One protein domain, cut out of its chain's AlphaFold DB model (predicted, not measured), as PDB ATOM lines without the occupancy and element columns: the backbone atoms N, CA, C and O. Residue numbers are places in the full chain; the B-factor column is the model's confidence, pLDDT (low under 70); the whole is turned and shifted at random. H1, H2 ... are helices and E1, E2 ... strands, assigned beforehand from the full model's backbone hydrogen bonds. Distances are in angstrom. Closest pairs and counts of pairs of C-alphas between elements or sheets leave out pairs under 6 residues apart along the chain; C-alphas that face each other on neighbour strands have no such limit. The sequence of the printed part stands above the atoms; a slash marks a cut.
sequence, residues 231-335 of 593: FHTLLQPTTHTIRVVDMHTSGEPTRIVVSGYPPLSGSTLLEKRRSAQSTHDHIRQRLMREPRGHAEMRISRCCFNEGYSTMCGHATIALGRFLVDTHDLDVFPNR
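AT A GLANCE: This is residues 231 to 335 of the 593 residues of a protein of Mycena chlorophos (UniProt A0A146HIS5). A two-stranded hairpin of E1 and E2 runs through the domain near its mean, with the longest helix, H4, packed on both strands at one side; on the other side of the hairpin from H4, the helices H2 and H3 make a corner, joined by a single residue. The short helix H1 lies far out before the hairpin, and a long stretch without named elements, residues 289 to 312, leads from H3 back to H4. The printed part has 105 residues with four named helices and two named strands, in the order H1, E1, E2, H2, H3, H4; the sheet has the order E1 - E2 and is antiparallel. The class is mixed, helices and strands, though the named elements hold 52 residues, under half of those printed. The whole is compact, with a radius of gyration of the C-alphas of 13.7 A, and rounded, its C-alphas spanning 35 by 32 by 29 A along the three main axes.

HOW THE PARTS SIT: The sheet consists of E1, residues 242 to 249, and E2, residues 252 to 259, antiparallel neighbours with 153 degrees between their N-to-C directions. They form a hairpin, joined by a tight link of 2 residues. C-alphas 248 and 253 face each other at 4.2 A, and C-alphas 244 and 257 at 4.4 A. Across the pair, N 249 and O 252 are 2.8 A apart and N 256 and O 245 are 2.8 A apart, both within hydrogen-bond range. H4, residues 313 to 325, touches E1, with 6 pairs of C-alphas within 8 A; the closest are those of Thr 249 and His 314, 5.7 A apart. H4 also touches E2, with 5 such pairs; the closest C-alphas are those of Thr 254 and Ala 315, 5.7 A apart. H3, residues 281 to 288, is only just apart from E2, with the closest C-alphas 8.4 A from each other, and it is apart from E1 and H4. H2, residues 269 to 279, and H3 meet only through their link, yet they are near each other, with 7 pairs of C-alphas within 10 A. H2 is apart from E1 and H4. H1, residues 231 to 234, is apart from E2, H2, H3 and H4. In H2, H3 and H4 every pair of O i and N i+4 is within hydrogen-bond range; H1 is too short for such a pair, and its 1 pair of O i and N i+3 is not within range.

IN THESE COORDINATES: E1 begins at C-alpha 242, at (191.625, 123.673, 107.166), and measures 22.3 A from first to last C-alpha. E2 measures 22.2 A and ends at C-alpha 259, at (187.635, 120.627, 110.051). H4 measures 18.6 A, from C-alpha 313 to C-alpha 325 at (172.730, 117.657, 103.611). H2 measures 15.1 A and H3 10.6 A. H1, four residues, measures 5.2 A and begins at C-alpha 231, at (196.383, 116.181, 96.423).

THE WHOLE: The two C-alphas farthest apart are those of Phe 231 and Thr 268, at 37.3 A; those of the first and last printed residues, Phe 231 and Arg 335, are 29.4 A apart. The printed part has no cut. The link from H3 to H4, with 24 residues, is long; the links from H1 to E1 and from E2 to H2 are short, and the link from H2 to H3 is tight. The mean pLDDT of the printed part is 83.8. Residues 236 to 239 and residues 296 to 310 are under 70, the second run inside the long link.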
ATOM      1  N   PHE A 231     197.739 116.182  95.861       78.94
ATOM      2  CA  PHE A 231     196.383 116.181  96.423       78.94
ATOM      3  C   PHE A 231     196.256 115.213  97.602       78.94
ATOM      4  O   PHE A 231     195.635 115.568  98.597       78.94
ATOM      5  N   HIS A 232     196.847 114.017  97.527       78.69
ATOM      6  CA  HIS A 232     196.818 113.071  98.643       78.69
ATOM      7  C   HIS A 232     197.497 113.654  99.891       78.69
ATOM      8  O   HIS A 232     196.924 113.581 100.975       78.69
ATOM      9  N   THR A 233     198.664 114.286  99.732       78.00
ATOM     10  CA  THR A 233     199.418 114.944 100.812       78.00
ATOM     11  C   THR A 233     198.655 116.131 101.409       78.00
ATOM     12  O   THR A 233     198.468 116.180 102.622       78.00
ATOM     13  N   LEU A 234     198.137 117.048 100.584       76.56
ATOM     14  CA  LEU A 234     197.375 118.221 101.051       76.56
ATOM     15  C   LEU A 234     196.021 117.851 101.694       76.56
ATOM     16  O   LEU A 234     195.474 118.632 102.472       76.56
ATOM     17  N   LEU A 235     195.475 116.668 101.384       72.06
ATOM     18  CA  LEU A 235     194.259 116.126 102.000       72.06
ATOM     19  C   LEU A 235     194.520 115.338 103.296       72.06
ATOM     20  O   LEU A 235     193.552 114.933 103.946       72.06
ATOM     21  N   GLN A 236     195.777 115.115 103.703       68.88
ATOM     22  CA  GLN A 236     196.054 114.463 104.986       68.88
ATOM     23  C   GLN A 236     195.665 115.375 106.167       68.88
ATOM     24  O   GLN A 236     195.864 116.594 106.100       68.88
ATOM     25  N   PRO A 237     195.124 114.821 107.270       61.28
ATOM     26  CA  PRO A 237     194.837 115.604 108.467       61.28
ATOM     27  C   PRO A 237     196.136 116.099 109.116       61.28
ATOM     28  O   PRO A 237     196.892 115.316 109.688       61.28
ATOM     29  N   THR A 238     196.374 117.409 109.062       67.50
ATOM     30  CA  THR A 238     197.459 118.087 109.785       67.50
ATOM     31  C   THR A 238     196.895 119.264 110.581       67.50
ATOM     32  O   THR A 238     195.797 119.745 110.298       67.50
ATOM     33  N   THR A 239     197.666 119.789 111.534       60.22
ATOM     34  CA  THR A 239     197.355 121.038 112.260       60.22
ATOM     35  C   THR A 239     197.322 122.290 111.373       60.22
ATOM     36  O   THR A 239     196.912 123.348 111.842       60.22
ATOM     37  N   HIS A 240     197.730 122.186 110.104       74.44
ATOM     38  CA  HIS A 240     197.852 123.296 109.152       74.44
ATOM     39  C   HIS A 240     196.817 123.214 108.013       74.44
ATOM     40  O   HIS A 240     196.706 124.153 107.225       74.44
ATOM     41  N   THR A 241     196.040 122.122 107.941       87.88
ATOM     42  CA  THR A 241     195.024 121.875 106.906       87.88
ATOM     43  C   THR A 241     193.621 122.224 107.413       87.88
ATOM     44  O   THR A 241     193.054 121.514 108.245       87.88
ATOM     45  N   ILE A 242     193.008 123.273 106.862       90.81
ATOM     46  CA  ILE A 242     191.625 123.673 107.166       90.81
ATOM     47  C   ILE A 242     190.711 123.261 106.016       90.81
ATOM     48  O   ILE A 242     190.868 123.733 104.889       90.81
ATOM     49  N   ARG A 243     189.720 122.412 106.294       91.56
ATOM     50  CA  ARG A 243     188.764 121.934 105.285       91.56
ATOM     51  C   ARG A 243     187.480 122.751 105.347       91.56
ATOM     52  O   ARG A 243     186.958 123.011 106.435       91.56
ATOM     53  N   VAL A 244     186.961 123.130 104.182       94.31
ATOM     54  CA  VAL A 244     185.735 123.926 104.049       94.31
ATOM     55  C   VAL A 244     184.788 123.375 102.985       94.31
ATOM     56  O   VAL A 244     185.214 122.739 102.018       94.31
ATOM     57  N   VAL A 245     183.506 123.690 103.140       96.06
ATOM     58  CA  VAL A 245     182.480 123.604 102.095       96.06
ATOM     59  C   VAL A 245     182.016 125.023 101.793       96.06
ATOM     60  O   VAL A 245     181.538 125.718 102.688       96.06
ATOM     61  N   ASP A 246     182.167 125.463 100.550       96.31
ATOM     62  CA  ASP A 246     181.764 126.797 100.120       96.31
ATOM     63  C   ASP A 246     180.355 126.750  99.508       96.31
ATOM     64  O   ASP A 246     180.002 125.876  98.703       96.31
ATOM     65  N   MET A 247     179.531 127.707  99.921       95.88
ATOM     66  CA  MET A 247     178.179 127.948  99.425       95.88
ATOM     67  C   MET A 247     178.030 129.404  98.986       95.88
ATOM     68  O   MET A 247     178.882 130.241  99.280       95.88
ATOM     69  N   HIS A 248     176.917 129.728  98.332       94.06
ATOM     70  CA  HIS A 248     176.465 131.109  98.180       94.06
ATOM     71  C   HIS A 248     174.943 131.219  98.334       94.06
ATOM     72  O   HIS A 248     174.224 130.241  98.118       94.06
ATOM     73  N   THR A 249     174.455 132.408  98.686       93.88
ATOM     74  CA  THR A 249     173.027 132.708  98.877       93.88
ATOM     75  C   THR A 249     172.698 134.028  98.183       93.88
ATOM     76  O   THR A 249     173.195 135.075  98.587       93.88
ATOM     77  N   SER A 250     171.908 133.983  97.105       90.38
ATOM     78  CA  SER A 250     171.660 135.127  96.201       90.38
ATOM     79  C   SER A 250     172.941 135.906  95.834       90.38
ATOM     80  O   SER A 250     172.986 137.127  95.913       90.38
ATOM     81  N   GLY A 251     174.002 135.177  95.465       89.44
ATOM     82  CA  GLY A 251     175.309 135.738  95.093       89.44
ATOM     83  C   GLY A 251     176.320 135.843  96.240       89.44
ATOM     84  O   GLY A 251     177.514 135.728  95.985       89.44
ATOM     85  N   GLU A 252     175.875 135.987  97.490       92.25
ATOM     86  CA  GLU A 252     176.769 136.230  98.629       92.25
ATOM     87  C   GLU A 252     177.441 134.941  99.132       92.25
ATOM     88  O   GLU A 252     176.723 133.970  99.403       92.25
ATOM     89  N   PRO A 253     178.781 134.888  99.269       93.06
ATOM     90  CA  PRO A 253     179.493 133.670  99.642       93.06
ATOM     91  C   PRO A 253     179.295 133.288 101.116       93.06
ATOM     92  O   PRO A 253     179.144 134.122 102.003       93.06
ATOM     93  N   THR A 254     179.359 131.991 101.405       93.50
ATOM     94  CA  THR A 254     179.387 131.446 102.766       93.50
ATOM     95  C   THR A 254     180.343 130.259 102.827       93.50
ATOM     96  O   THR A 254     180.002 129.145 102.428       93.50
ATOM     97  N   ARG A 255     181.538 130.493 103.371       94.69
ATOM     98  CA  ARG A 255     182.551 129.470 103.643       94.69
ATOM     99  C   ARG A 255     182.224 128.727 104.937       94.69
ATOM    100  O   ARG A 255     182.224 129.328 106.011       94.69
ATOM    101  N   ILE A 256     181.932 127.433 104.869       94.12
ATOM    102  CA  ILE A 256     181.632 126.594 106.038       94.12
ATOM    103  C   ILE A 256     182.889 125.817 106.415       94.12
ATOM    104  O   ILE A 256     183.254 124.871 105.727       94.12
ATOM    105  N   VAL A 257     183.556 126.191 107.510       93.06
ATOM    106  CA  VAL A 257     184.693 125.412 108.034       93.06
ATOM    107  C   VAL A 257     184.171 124.126 108.671       93.06
ATOM    108  O   VAL A 257     183.371 124.194 109.602       93.06
ATOM    109  N   VAL A 258     184.633 122.978 108.171       91.88
ATOM    110  CA  VAL A 258     184.197 121.640 108.615       91.88
ATOM    111  C   VAL A 258     185.266 120.896 109.419       91.88
ATOM    112  O   VAL A 258     184.916 120.112 110.291       91.88
ATOM    113  N   SER A 259     186.559 121.162 109.200       89.81
ATOM    114  CA  SER A 259     187.635 120.627 110.051       89.81
ATOM    115  C   SER A 259     188.876 121.526 110.053       89.81
ATOM    116  O   SER A 259     189.025 122.396 109.196       89.81
ATOM    117  N   GLY A 260     189.786 121.297 111.005       88.19
ATOM    118  CA  GLY A 260     191.066 122.015 111.109       88.19
ATOM    119  C   GLY A 260     191.012 123.344 111.874       88.19
ATOM    120  O   GLY A 260     192.034 124.005 112.013       88.19
ATOM    121  N   TYR A 261     189.849 123.740 112.408       88.69
ATOM    122  CA  TYR A 261     189.763 124.870 113.338       88.69
ATOM    123  C   TYR A 261     190.008 124.376 114.784       88.69
ATOM    124  O   TYR A 261     189.350 123.418 115.195       88.69
ATOM    125  N   PRO A 262     190.907 125.002 115.570       88.94
ATOM    126  CA  PRO A 262     191.209 124.610 116.951       88.94
ATOM    127  C   PRO A 262     190.023 124.759 117.928       88.94
ATOM    128  O   PRO A 262     189.085 125.526 117.677       88.94
ATOM    129  N   PRO A 263     190.041 124.054 119.075       88.00
ATOM    130  CA  PRO A 263     189.007 124.192 120.095       88.00
ATOM    131  C   PRO A 263     188.953 125.626 120.646       88.00
ATOM    132  O   PRO A 263     189.977 126.242 120.927       88.00
ATOM    133  N   LEU A 264     187.737 126.149 120.830       89.25
ATOM    134  CA  LEU A 264     187.509 127.471 121.418       89.25
ATOM    135  C   LEU A 264     187.104 127.358 122.885       89.25
ATOM    136  O   LEU A 264     186.172 126.626 123.224       89.25
ATOM    137  N   SER A 265     187.760 128.151 123.729       90.38
ATOM    138  CA  SER A 265     187.361 128.366 125.118       90.38
ATOM    139  C   SER A 265     186.083 129.208 125.219       90.38
ATOM    140  O   SER A 265     185.743 129.967 124.311       90.38
ATOM    141  N   GLY A 266     185.368 129.061 126.336       88.25
ATOM    142  CA  GLY A 266     184.094 129.733 126.598       88.25
ATOM    143  C   GLY A 266     182.921 128.764 126.741       88.25
ATOM    144  O   GLY A 266     182.863 127.718 126.094       88.25
ATOM    145  N   SER A 267     181.970 129.131 127.591       88.38
ATOM    146  CA  SER A 267     180.676 128.472 127.764       88.38
ATOM    147  C   SER A 267     179.648 128.997 126.752       88.38
ATOM    148  O   SER A 267     178.981 128.206 126.078       88.38
ATOM    149  N   THR A 268     179.588 130.319 126.563       86.62
ATOM    150  CA  THR A 268     178.655 131.002 125.653       86.62
ATOM    151  C   THR A 268     179.225 131.171 124.237       86.62
ATOM    152  O   THR A 268     180.426 131.017 123.997       86.62
ATOM    153  N   LEU A 269     178.371 131.507 123.258       85.12
ATOM    154  CA  LEU A 269     178.838 131.851 121.907       85.12
ATOM    155  C   LEU A 269     179.600 133.179 121.855       85.12
ATOM    156  O   LEU A 269     180.520 133.297 121.052       85.12
ATOM    157  N   LEU A 270     179.258 134.147 122.711       83.38
ATOM    158  CA  LEU A 270     179.988 135.412 122.812       83.38
ATOM    159  C   LEU A 270     181.387 135.185 123.398       83.38
ATOM    160  O   LEU A 270     182.364 135.647 122.819       83.38
ATOM    161  N   GLU A 271     181.527 134.372 124.450       86.75
ATOM    162  CA  GLU A 271     182.846 133.949 124.949       86.75
ATOM    163  C   GLU A 271     183.664 133.218 123.878       86.75
ATOM    164  O   GLU A 271     184.833 133.548 123.680       86.75
ATOM    165  N   LYS A 272     183.053 132.292 123.126       88.56
ATOM    166  CA  LYS A 272     183.731 131.596 122.017       88.56
ATOM    167  C   LYS A 272     184.132 132.551 120.891       88.56
ATOM    168  O   LYS A 272     185.233 132.422 120.365       88.56
ATOM    169  N   ARG A 273     183.303 133.543 120.550       85.12
ATOM    170  CA  ARG A 273     183.656 134.610 119.595       85.12
ATOM    171  C   ARG A 273     184.846 135.433 120.098       85.12
ATOM    172  O   ARG A 273     185.807 135.604 119.353       85.12
ATOM    173  N   ARG A 274     184.817 135.890 121.354       85.69
ATOM    174  CA  ARG A 274     185.922 136.638 121.984       85.69
ATOM    175  C   ARG A 274     187.210 135.802 122.010       85.69
ATOM    176  O   ARG A 274     188.266 136.324 121.674       85.69
ATOM    177  N   SER A 275     187.115 134.504 122.319       89.88
ATOM    178  CA  SER A 275     188.219 133.532 122.259       89.88
ATOM    179  C   SER A 275     188.803 133.406 120.845       89.88
ATOM    180  O   SER A 275     190.010 133.562 120.653       89.88
ATOM    181  N   ALA A 276     187.956 133.213 119.828       89.19
ATOM    182  CA  ALA A 276     188.378 133.133 118.428       89.19
ATOM    183  C   ALA A 276     189.078 134.417 117.945       89.19
ATOM    184  O   ALA A 276     190.058 134.346 117.206       89.19
ATOM    185  N   GLN A 277     188.605 135.581 118.396       86.69
ATOM    186  CA  GLN A 277     189.185 136.885 118.080       86.69
ATOM    187  C   GLN A 277     190.505 137.154 118.820       86.69
ATOM    188  O   GLN A 277     191.411 137.741 118.237       86.69
ATOM    189  N   SER A 278     190.652 136.723 120.076       88.75
ATOM    190  CA  SER A 278     191.862 136.989 120.871       88.75
ATOM    191  C   SER A 278     193.007 136.001 120.636       88.75
ATOM    192  O   SER A 278     194.158 136.357 120.874       88.75
ATOM    193  N   THR A 279     192.721 134.779 120.171       89.12
ATOM    194  CA  THR A 279     193.740 133.713 120.028       89.12
ATOM    195  C   THR A 279     193.873 133.131 118.618       89.12
ATOM    196  O   THR A 279     194.937 132.623 118.270       89.12
ATOM    197  N   HIS A 280     192.845 133.238 117.769       89.75
ATOM    198  CA  HIS A 280     192.775 132.521 116.488       89.75
ATOM    199  C   HIS A 280     192.435 133.420 115.287       89.75
ATOM    200  O   HIS A 280     192.049 132.926 114.227       89.75
ATOM    201  N   ASP A 281     192.598 134.742 115.405       89.62
ATOM    202  CA  ASP A 281     192.237 135.671 114.327       89.62
ATOM    203  C   ASP A 281     193.063 135.463 113.047       89.62
ATOM    204  O   ASP A 281     192.539 135.613 111.947       89.62
ATOM    205  N   HIS A 282     194.305 134.982 113.171       89.44
ATOM    206  CA  HIS A 282     195.124 134.553 112.035       89.44
ATOM    207  C   HIS A 282     194.406 133.512 111.151       89.44
ATOM    208  O   HIS A 282     194.535 133.548 109.933       89.44
ATOM    209  N   ILE A 283     193.564 132.637 111.722       90.38
ATOM    210  CA  ILE A 283     192.754 131.666 110.963       90.38
ATOM    211  C   ILE A 283     191.644 132.359 110.170       90.38
ATOM    212  O   ILE A 283     191.355 131.978 109.036       90.38
ATOM    213  N   ARG A 284     191.023 133.394 110.738       89.94
ATOM    214  CA  ARG A 284     190.044 134.210 110.014       89.94
ATOM    215  C   ARG A 284     190.724 134.947 108.859       89.94
ATOM    216  O   ARG A 284     190.212 134.892 107.745       89.94
ATOM    217  N   GLN A 285     191.879 135.567 109.104       89.38
ATOM    218  CA  GLN A 285     192.651 136.269 108.074       89.38
ATOM    219  C   GLN A 285     193.052 135.296 106.941       89.38
ATOM    220  O   GLN A 285     192.643 135.520 105.803       89.38
ATOM    221  N   ARG A 286     193.650 134.133 107.268       90.56
ATOM    222  CA  ARG A 286     193.965 133.013 106.342       90.56
ATOM    223  C   ARG A 286     192.826 132.614 105.411       90.56
ATOM    224  O   ARG A 286     193.086 132.218 104.283       90.56
ATOM    225  N   LEU A 287     191.585 132.610 105.895       91.25
ATOM    226  CA  LEU A 287     190.434 132.086 105.150       91.25
ATOM    227  C   LEU A 287     189.671 133.160 104.369       91.25
ATOM    228  O   LEU A 287     188.947 132.800 103.435       91.25
ATOM    229  N   MET A 288     189.789 134.431 104.770       87.06
ATOM    230  CA  MET A 288     189.052 135.572 104.209       87.06
ATOM    231  C   MET A 288     189.878 136.411 103.244       87.06
ATOM    232  O   MET A 288     189.343 136.834 102.227       87.06
ATOM    233  N   ARG A 289     191.163 136.624 103.528       90.00
ATOM    234  CA  ARG A 289     192.046 137.468 102.720       90.00
ATOM    235  C   ARG A 289     192.618 136.739 101.510       90.00
ATOM    236  O   ARG A 289     192.642 135.508 101.451       90.00
ATOM    237  N   GLU A 290     193.125 137.503 100.551       90.31
ATOM    238  CA  GLU A 290     193.926 136.943  99.461       90.31
ATOM    239  C   GLU A 290     195.195 136.280 100.033       90.31
ATOM    240  O   GLU A 290     195.730 136.760 101.036       90.31
ATOM    241  N   PRO A 291     195.678 135.159  99.464       91.38
ATOM    242  CA  PRO A 291     195.261 134.550  98.195       91.38
ATOM    243  C   PRO A 291     194.173 133.461  98.321       91.38
ATOM    244  O   PRO A 291     193.846 132.806  97.334       91.38
ATOM    245  N   ARG A 292     193.642 133.202  99.526       91.62
ATOM    246  CA  ARG A 292     192.731 132.067  99.815       91.62
ATOM    247  C   ARG A 292     191.245 132.474  99.829       91.62
ATOM    248  O   ARG A 292     190.359 131.640  99.615       91.62
ATOM    249  N   GLY A 293     190.972 133.750 100.078       89.69
ATOM    250  CA  GLY A 293     189.700 134.442  99.882       89.69
ATOM    251  C   GLY A 293     189.901 135.709  99.044       89.69
ATOM    252  O   GLY A 293     190.718 135.724  98.129       89.69
ATOM    253  N   HIS A 294     189.142 136.757  99.350       86.06
ATOM    254  CA  HIS A 294     189.188 138.087  98.731       86.06
ATOM    255  C   HIS A 294     188.557 139.106  99.699       86.06
ATOM    256  O   HIS A 294     187.906 138.702 100.665       86.06
ATOM    257  N   ALA A 295     188.687 140.416  99.439       74.50
ATOM    258  CA  ALA A 295     188.127 141.491 100.287       74.50
ATOM    259  C   ALA A 295     186.646 141.275 100.694       74.50
ATOM    260  O   ALA A 295     186.222 141.645 101.783       74.50
ATOM    261  N   GLU A 296     185.906 140.554  99.853       64.19
ATOM    262  CA  GLU A 296     184.459 140.338  99.893       64.19
ATOM    263  C   GLU A 296     184.015 138.915 100.332       64.19
ATOM    264  O   GLU A 296     182.908 138.478 100.022       64.19
ATOM    265  N   MET A 297     184.883 138.141 100.995       65.50
ATOM    266  CA  MET A 297     184.600 136.760 101.437       65.50
ATOM    267  C   MET A 297     184.017 136.697 102.871       65.50
ATOM    268  O   MET A 297     184.311 137.552 103.708       65.50
ATOM    269  N   ARG A 298     183.215 135.660 103.192       53.50
ATOM    270  CA  ARG A 298     182.579 135.461 104.520       53.50
ATOM    271  C   ARG A 298     182.590 134.002 105.020       53.50
ATOM    272  O   ARG A 298     182.478 133.080 104.214       53.50
ATOM    273  N   ILE A 299     182.646 133.772 106.345       53.84
ATOM    274  CA  ILE A 299     182.544 132.432 106.996       53.84
ATOM    275  C   ILE A 299     181.203 132.253 107.728       53.84
ATOM    276  O   ILE A 299     180.763 133.140 108.463       53.84
ATOM    277  N   SER A 300     180.619 131.051 107.648       45.06
ATOM    278  CA  SER A 300     179.409 130.637 108.384       45.06
ATOM    279  C   SER A 300     179.519 130.692 109.911       45.06
ATOM    280  O   SER A 300     178.502 130.758 110.598       45.06
ATOM    281  N   ARG A 301     180.739 130.739 110.460       43.47
ATOM    282  CA  ARG A 301     181.007 130.968 111.890       43.47
ATOM    283  C   ARG A 301     180.759 132.421 112.322       43.47
ATOM    284  O   ARG A 301     181.240 132.822 113.377       43.47
ATOM    285  N   CYS A 302     180.023 133.186 111.510       46.56
ATOM    286  CA  CYS A 302     179.898 134.631 111.598       46.56
ATOM    287  C   CYS A 302     181.282 135.298 111.525       46.56
ATOM    288  O   CYS A 302     181.741 135.829 112.528       46.56
ATOM    289  N   CYS A 303     181.945 135.289 110.358       44.19
ATOM    290  CA  CYS A 303     183.211 136.017 110.155       44.19
ATOM    291  C   CYS A 303     183.267 136.796 108.829       44.19
ATOM    292  O   CYS A 303     182.762 136.314 107.815       44.19
ATOM    293  N   PHE A 304     183.954 137.942 108.852       53.00
ATOM    294  CA  PHE A 304     184.227 138.860 107.731       53.00
ATOM    295  C   PHE A 304     185.714 139.262 107.712       53.00
ATOM    296  O   PHE A 304     186.488 138.807 108.562       53.00
ATOM    297  N   ASN A 305     186.129 140.162 106.809       47.56
ATOM    298  CA  ASN A 305     187.518 140.640 106.753       47.56
ATOM    299  C   ASN A 305     187.956 141.548 107.924       47.56
ATOM    300  O   ASN A 305     189.153 141.594 108.219       47.56
ATOM    301  N   GLU A 306     187.027 142.136 108.687       48.31
ATOM    302  CA  GLU A 306     187.341 142.860 109.938       48.31
ATOM    303  C   GLU A 306     187.343 141.993 111.208       48.31
ATOM    304  O   GLU A 306     188.026 142.320 112.174       48.31
ATOM    305  N   GLY A 307     186.570 140.902 111.260       58.00
ATOM    306  CA  GLY A 307     186.340 140.201 112.527       58.00
ATOM    307  C   GLY A 307     185.162 139.233 112.501       58.00
ATOM    308  O   GLY A 307     184.861 138.623 111.475       58.00
ATOM    309  N   TYR A 308     184.497 139.086 113.646       65.38
ATOM    310  CA  TYR A 308     183.413 138.125 113.862       65.38
ATOM    311  C   TYR A 308     182.052 138.838 114.016       65.38
ATOM    312  O   TYR A 308     181.946 139.815 114.753       65.38
ATOM    313  N   SER A 309     181.006 138.354 113.334       65.44
ATOM    314  CA  SER A 309     179.651 138.936 113.323       65.44
ATOM    315  C   SER A 309     178.824 138.610 114.570       65.44
ATOM    316  O   SER A 309     179.164 137.745 115.380       65.44
ATOM    317  N   THR A 310     177.688 139.292 114.696       68.44
ATOM    318  CA  THR A 310     176.605 139.003 115.649       68.44
ATOM    319  C   THR A 310     175.595 138.000 115.081       68.44
ATOM    320  O   THR A 310     175.133 137.107 115.787       68.44
ATOM    321  N   MET A 311     175.277 138.129 113.792       77.88
ATOM    322  CA  MET A 311     174.429 137.237 112.999       77.88
ATOM    323  C   MET A 311     174.731 137.449 111.505       77.88
ATOM    324  O   MET A 311     175.402 138.419 111.143       77.88
ATOM    325  N   CYS A 312     174.263 136.562 110.624       86.69
ATOM    326  CA  CYS A 312     174.214 136.851 109.190       86.69
ATOM    327  C   CYS A 312     173.175 135.967 108.478       86.69
ATOM    328  O   CYS A 312     173.390 134.770 108.298       86.69
ATOM    329  N   GLY A 313     172.044 136.550 108.067       91.06
ATOM    330  CA  GLY A 313     170.880 135.769 107.621       91.06
ATOM    331  C   GLY A 313     171.085 134.952 106.338       91.06
ATOM    332  O   GLY A 313     170.518 133.870 106.202       91.06
ATOM    333  N   HIS A 314     171.936 135.408 105.412       93.50
ATOM    334  CA  HIS A 314     172.264 134.618 104.220       93.50
ATOM    335  C   HIS A 314     173.080 133.362 104.614       93.50
ATOM    336  O   HIS A 314     172.812 132.261 104.137       93.50
ATOM    337  N   ALA A 315     174.007 133.497 105.572       93.44
ATOM    338  CA  ALA A 315     174.799 132.385 106.088       93.44
ATOM    339  C   ALA A 315     173.952 131.425 106.940       93.44
ATOM    340  O   ALA A 315     174.209 130.225 106.931       93.44
ATOM    341  N   THR A 316     172.910 131.915 107.625       95.81
ATOM    342  CA  THR A 316     171.888 131.084 108.288       95.81
ATOM    343  C   THR A 316     171.161 130.176 107.291       95.81
ATOM    344  O   THR A 316     170.998 128.987 107.564       95.81
ATOM    345  N   ILE A 317     170.768 130.709 106.129       96.69
ATOM    346  CA  ILE A 317     170.108 129.954 105.051       96.69
ATOM    347  C   ILE A 317     171.044 128.865 104.493       96.69
ATOM    348  O   ILE A 317     170.654 127.696 104.420       96.69
ATOM    349  N   ALA A 318     172.298 129.212 104.183       96.62
ATOM    350  CA  ALA A 318     173.306 128.254 103.723       96.62
ATOM    351  C   ALA A 318     173.639 127.176 104.775       96.62
ATOM    352  O   ALA A 318     173.597 125.984 104.476       96.62
ATOM    353  N   LEU A 319     173.911 127.574 106.022       96.19
ATOM    354  CA  LEU A 319     174.268 126.661 107.111       96.19
ATOM    355  C   LEU A 319     173.108 125.728 107.485       96.19
ATOM    356  O   LEU A 319     173.337 124.544 107.721       96.19
ATOM    357  N   GLY A 320     171.869 126.228 107.495       95.88
ATOM    358  CA  GLY A 320     170.682 125.401 107.702       95.88
ATOM    359  C   GLY A 320     170.577 124.300 106.649       95.88
ATOM    360  O   GLY A 320     170.441 123.125 106.989       95.88
ATOM    361  N   ARG A 321     170.738 124.664 105.371       96.12
ATOM    362  CA  ARG A 321     170.755 123.703 104.264       96.12
ATOM    363  C   ARG A 321     171.893 122.680 104.399       96.12
ATOM    364  O   ARG A 321     171.659 121.482 104.253       96.12
ATOM    365  N   PHE A 322     173.098 123.139 104.732       96.81
ATOM    366  CA  PHE A 322     174.267 122.282 104.931       96.81
ATOM    367  C   PHE A 322     174.096 121.260 106.063       96.81
ATOM    368  O   PHE A 322     174.481 120.107 105.893       96.81
ATOM    369  N   LEU A 323     173.499 121.649 107.192       95.50
ATOM    370  CA  LEU A 323     173.312 120.759 108.345       95.50
ATOM    371  C   LEU A 323     172.272 119.652 108.104       95.50
ATOM    372  O   LEU A 323     172.290 118.647 108.810       95.50
ATOM    373  N   VAL A 324     171.401 119.807 107.102       95.19
ATOM    374  CA  VAL A 324     170.542 118.725 106.595       95.19
ATOM    375  C   VAL A 324     171.311 117.817 105.631       95.19
ATOM    376  O   VAL A 324     171.266 116.596 105.770       95.19
ATOM    377  N   ASP A 325     172.030 118.400 104.669       94.62
ATOM    378  CA  ASP A 325     172.730 117.657 103.611       94.62
ATOM    379  C   ASP A 325     173.979 116.899 104.104       94.62
ATOM    380  O   ASP A 325     174.360 115.896 103.498       94.62
ATOM    381  N   THR A 326     174.635 117.340 105.185       92.75
ATOM    382  CA  THR A 326     175.791 116.629 105.753       92.75
ATOM    383  C   THR A 326     175.361 115.368 106.499       92.75
ATOM    384  O   THR A 326     174.425 115.400 107.291       92.75
ATOM    385  N   HIS A 327     176.072 114.261 106.277       91.81
ATOM    386  CA  HIS A 327     175.950 113.013 107.046       91.81
ATOM    387  C   HIS A 327     177.140 112.787 107.998       91.81
ATOM    388  O   HIS A 327     177.229 111.746 108.643       91.81
ATOM    389  N   ASP A 328     178.050 113.757 108.081       92.00
ATOM    390  CA  ASP A 328     179.252 113.704 108.909       92.00
ATOM    391  C   ASP A 328     178.912 114.021 110.379       92.00
ATOM    392  O   ASP A 328     178.424 115.111 110.699       92.00
ATOM    393  N   LEU A 329     179.143 113.047 111.268       92.62
ATOM    394  CA  LEU A 329     178.846 113.158 112.698       92.62
ATOM    395  C   LEU A 329     179.915 113.927 113.486       92.62
ATOM    396  O   LEU A 329     179.583 114.427 114.557       92.62
ATOM    397  N   ASP A 330     181.137 114.091 112.972       90.12
ATOM    398  CA  ASP A 330     182.133 114.974 113.597       90.12
ATOM    399  C   ASP A 330     181.759 116.444 113.340       90.12
ATOM    400  O   ASP A 330     181.924 117.308 114.205       90.12
ATOM    401  N   VAL A 331     181.169 116.724 112.170       90.38
ATOM    402  CA  VAL A 331     180.647 118.052 111.804       90.38
ATOM    403  C   VAL A 331     179.300 118.352 112.470       90.38
ATOM    404  O   VAL A 331     179.080 119.476 112.931       90.38
ATOM    405  N   PHE A 332     178.379 117.381 112.532       92.31
ATOM    406  CA  PHE A 332     177.077 117.558 113.184       92.31
ATOM    407  C   PHE A 332     176.672 116.349 114.057       92.31
ATOM    408  O   PHE A 332     175.791 115.573 113.677       92.31
ATOM    409  N   PRO A 333     177.205 116.240 115.293       91.75
ATOM    410  CA  PRO A 333     176.934 115.114 116.202       91.75
ATOM    411  C   PRO A 333     175.458 114.911 116.578       91.75
ATOM    412  O   PRO A 333     175.081 113.879 117.120       91.75
ATOM    413  N   ASN A 334     174.604 115.911 116.339       89.88
ATOM    414  CA  ASN A 334     173.174 115.861 116.639       89.88
ATOM    415  C   ASN A 334     172.305 115.534 115.407       89.88
ATOM    416  O   ASN A 334     171.083 115.654 115.510       89.88
ATOM    417  N   ARG A 335     172.882 115.112 114.267       90.44
ATOM    418  CA  ARG A 335     172.123 114.829 113.030       90.44
ATOM    419  C   ARG A 335     170.973 113.840 113.231       90.44
ATOM    420  O   ARG A 335     169.910 114.022 112.652       90.44
TER     421      ARG A 335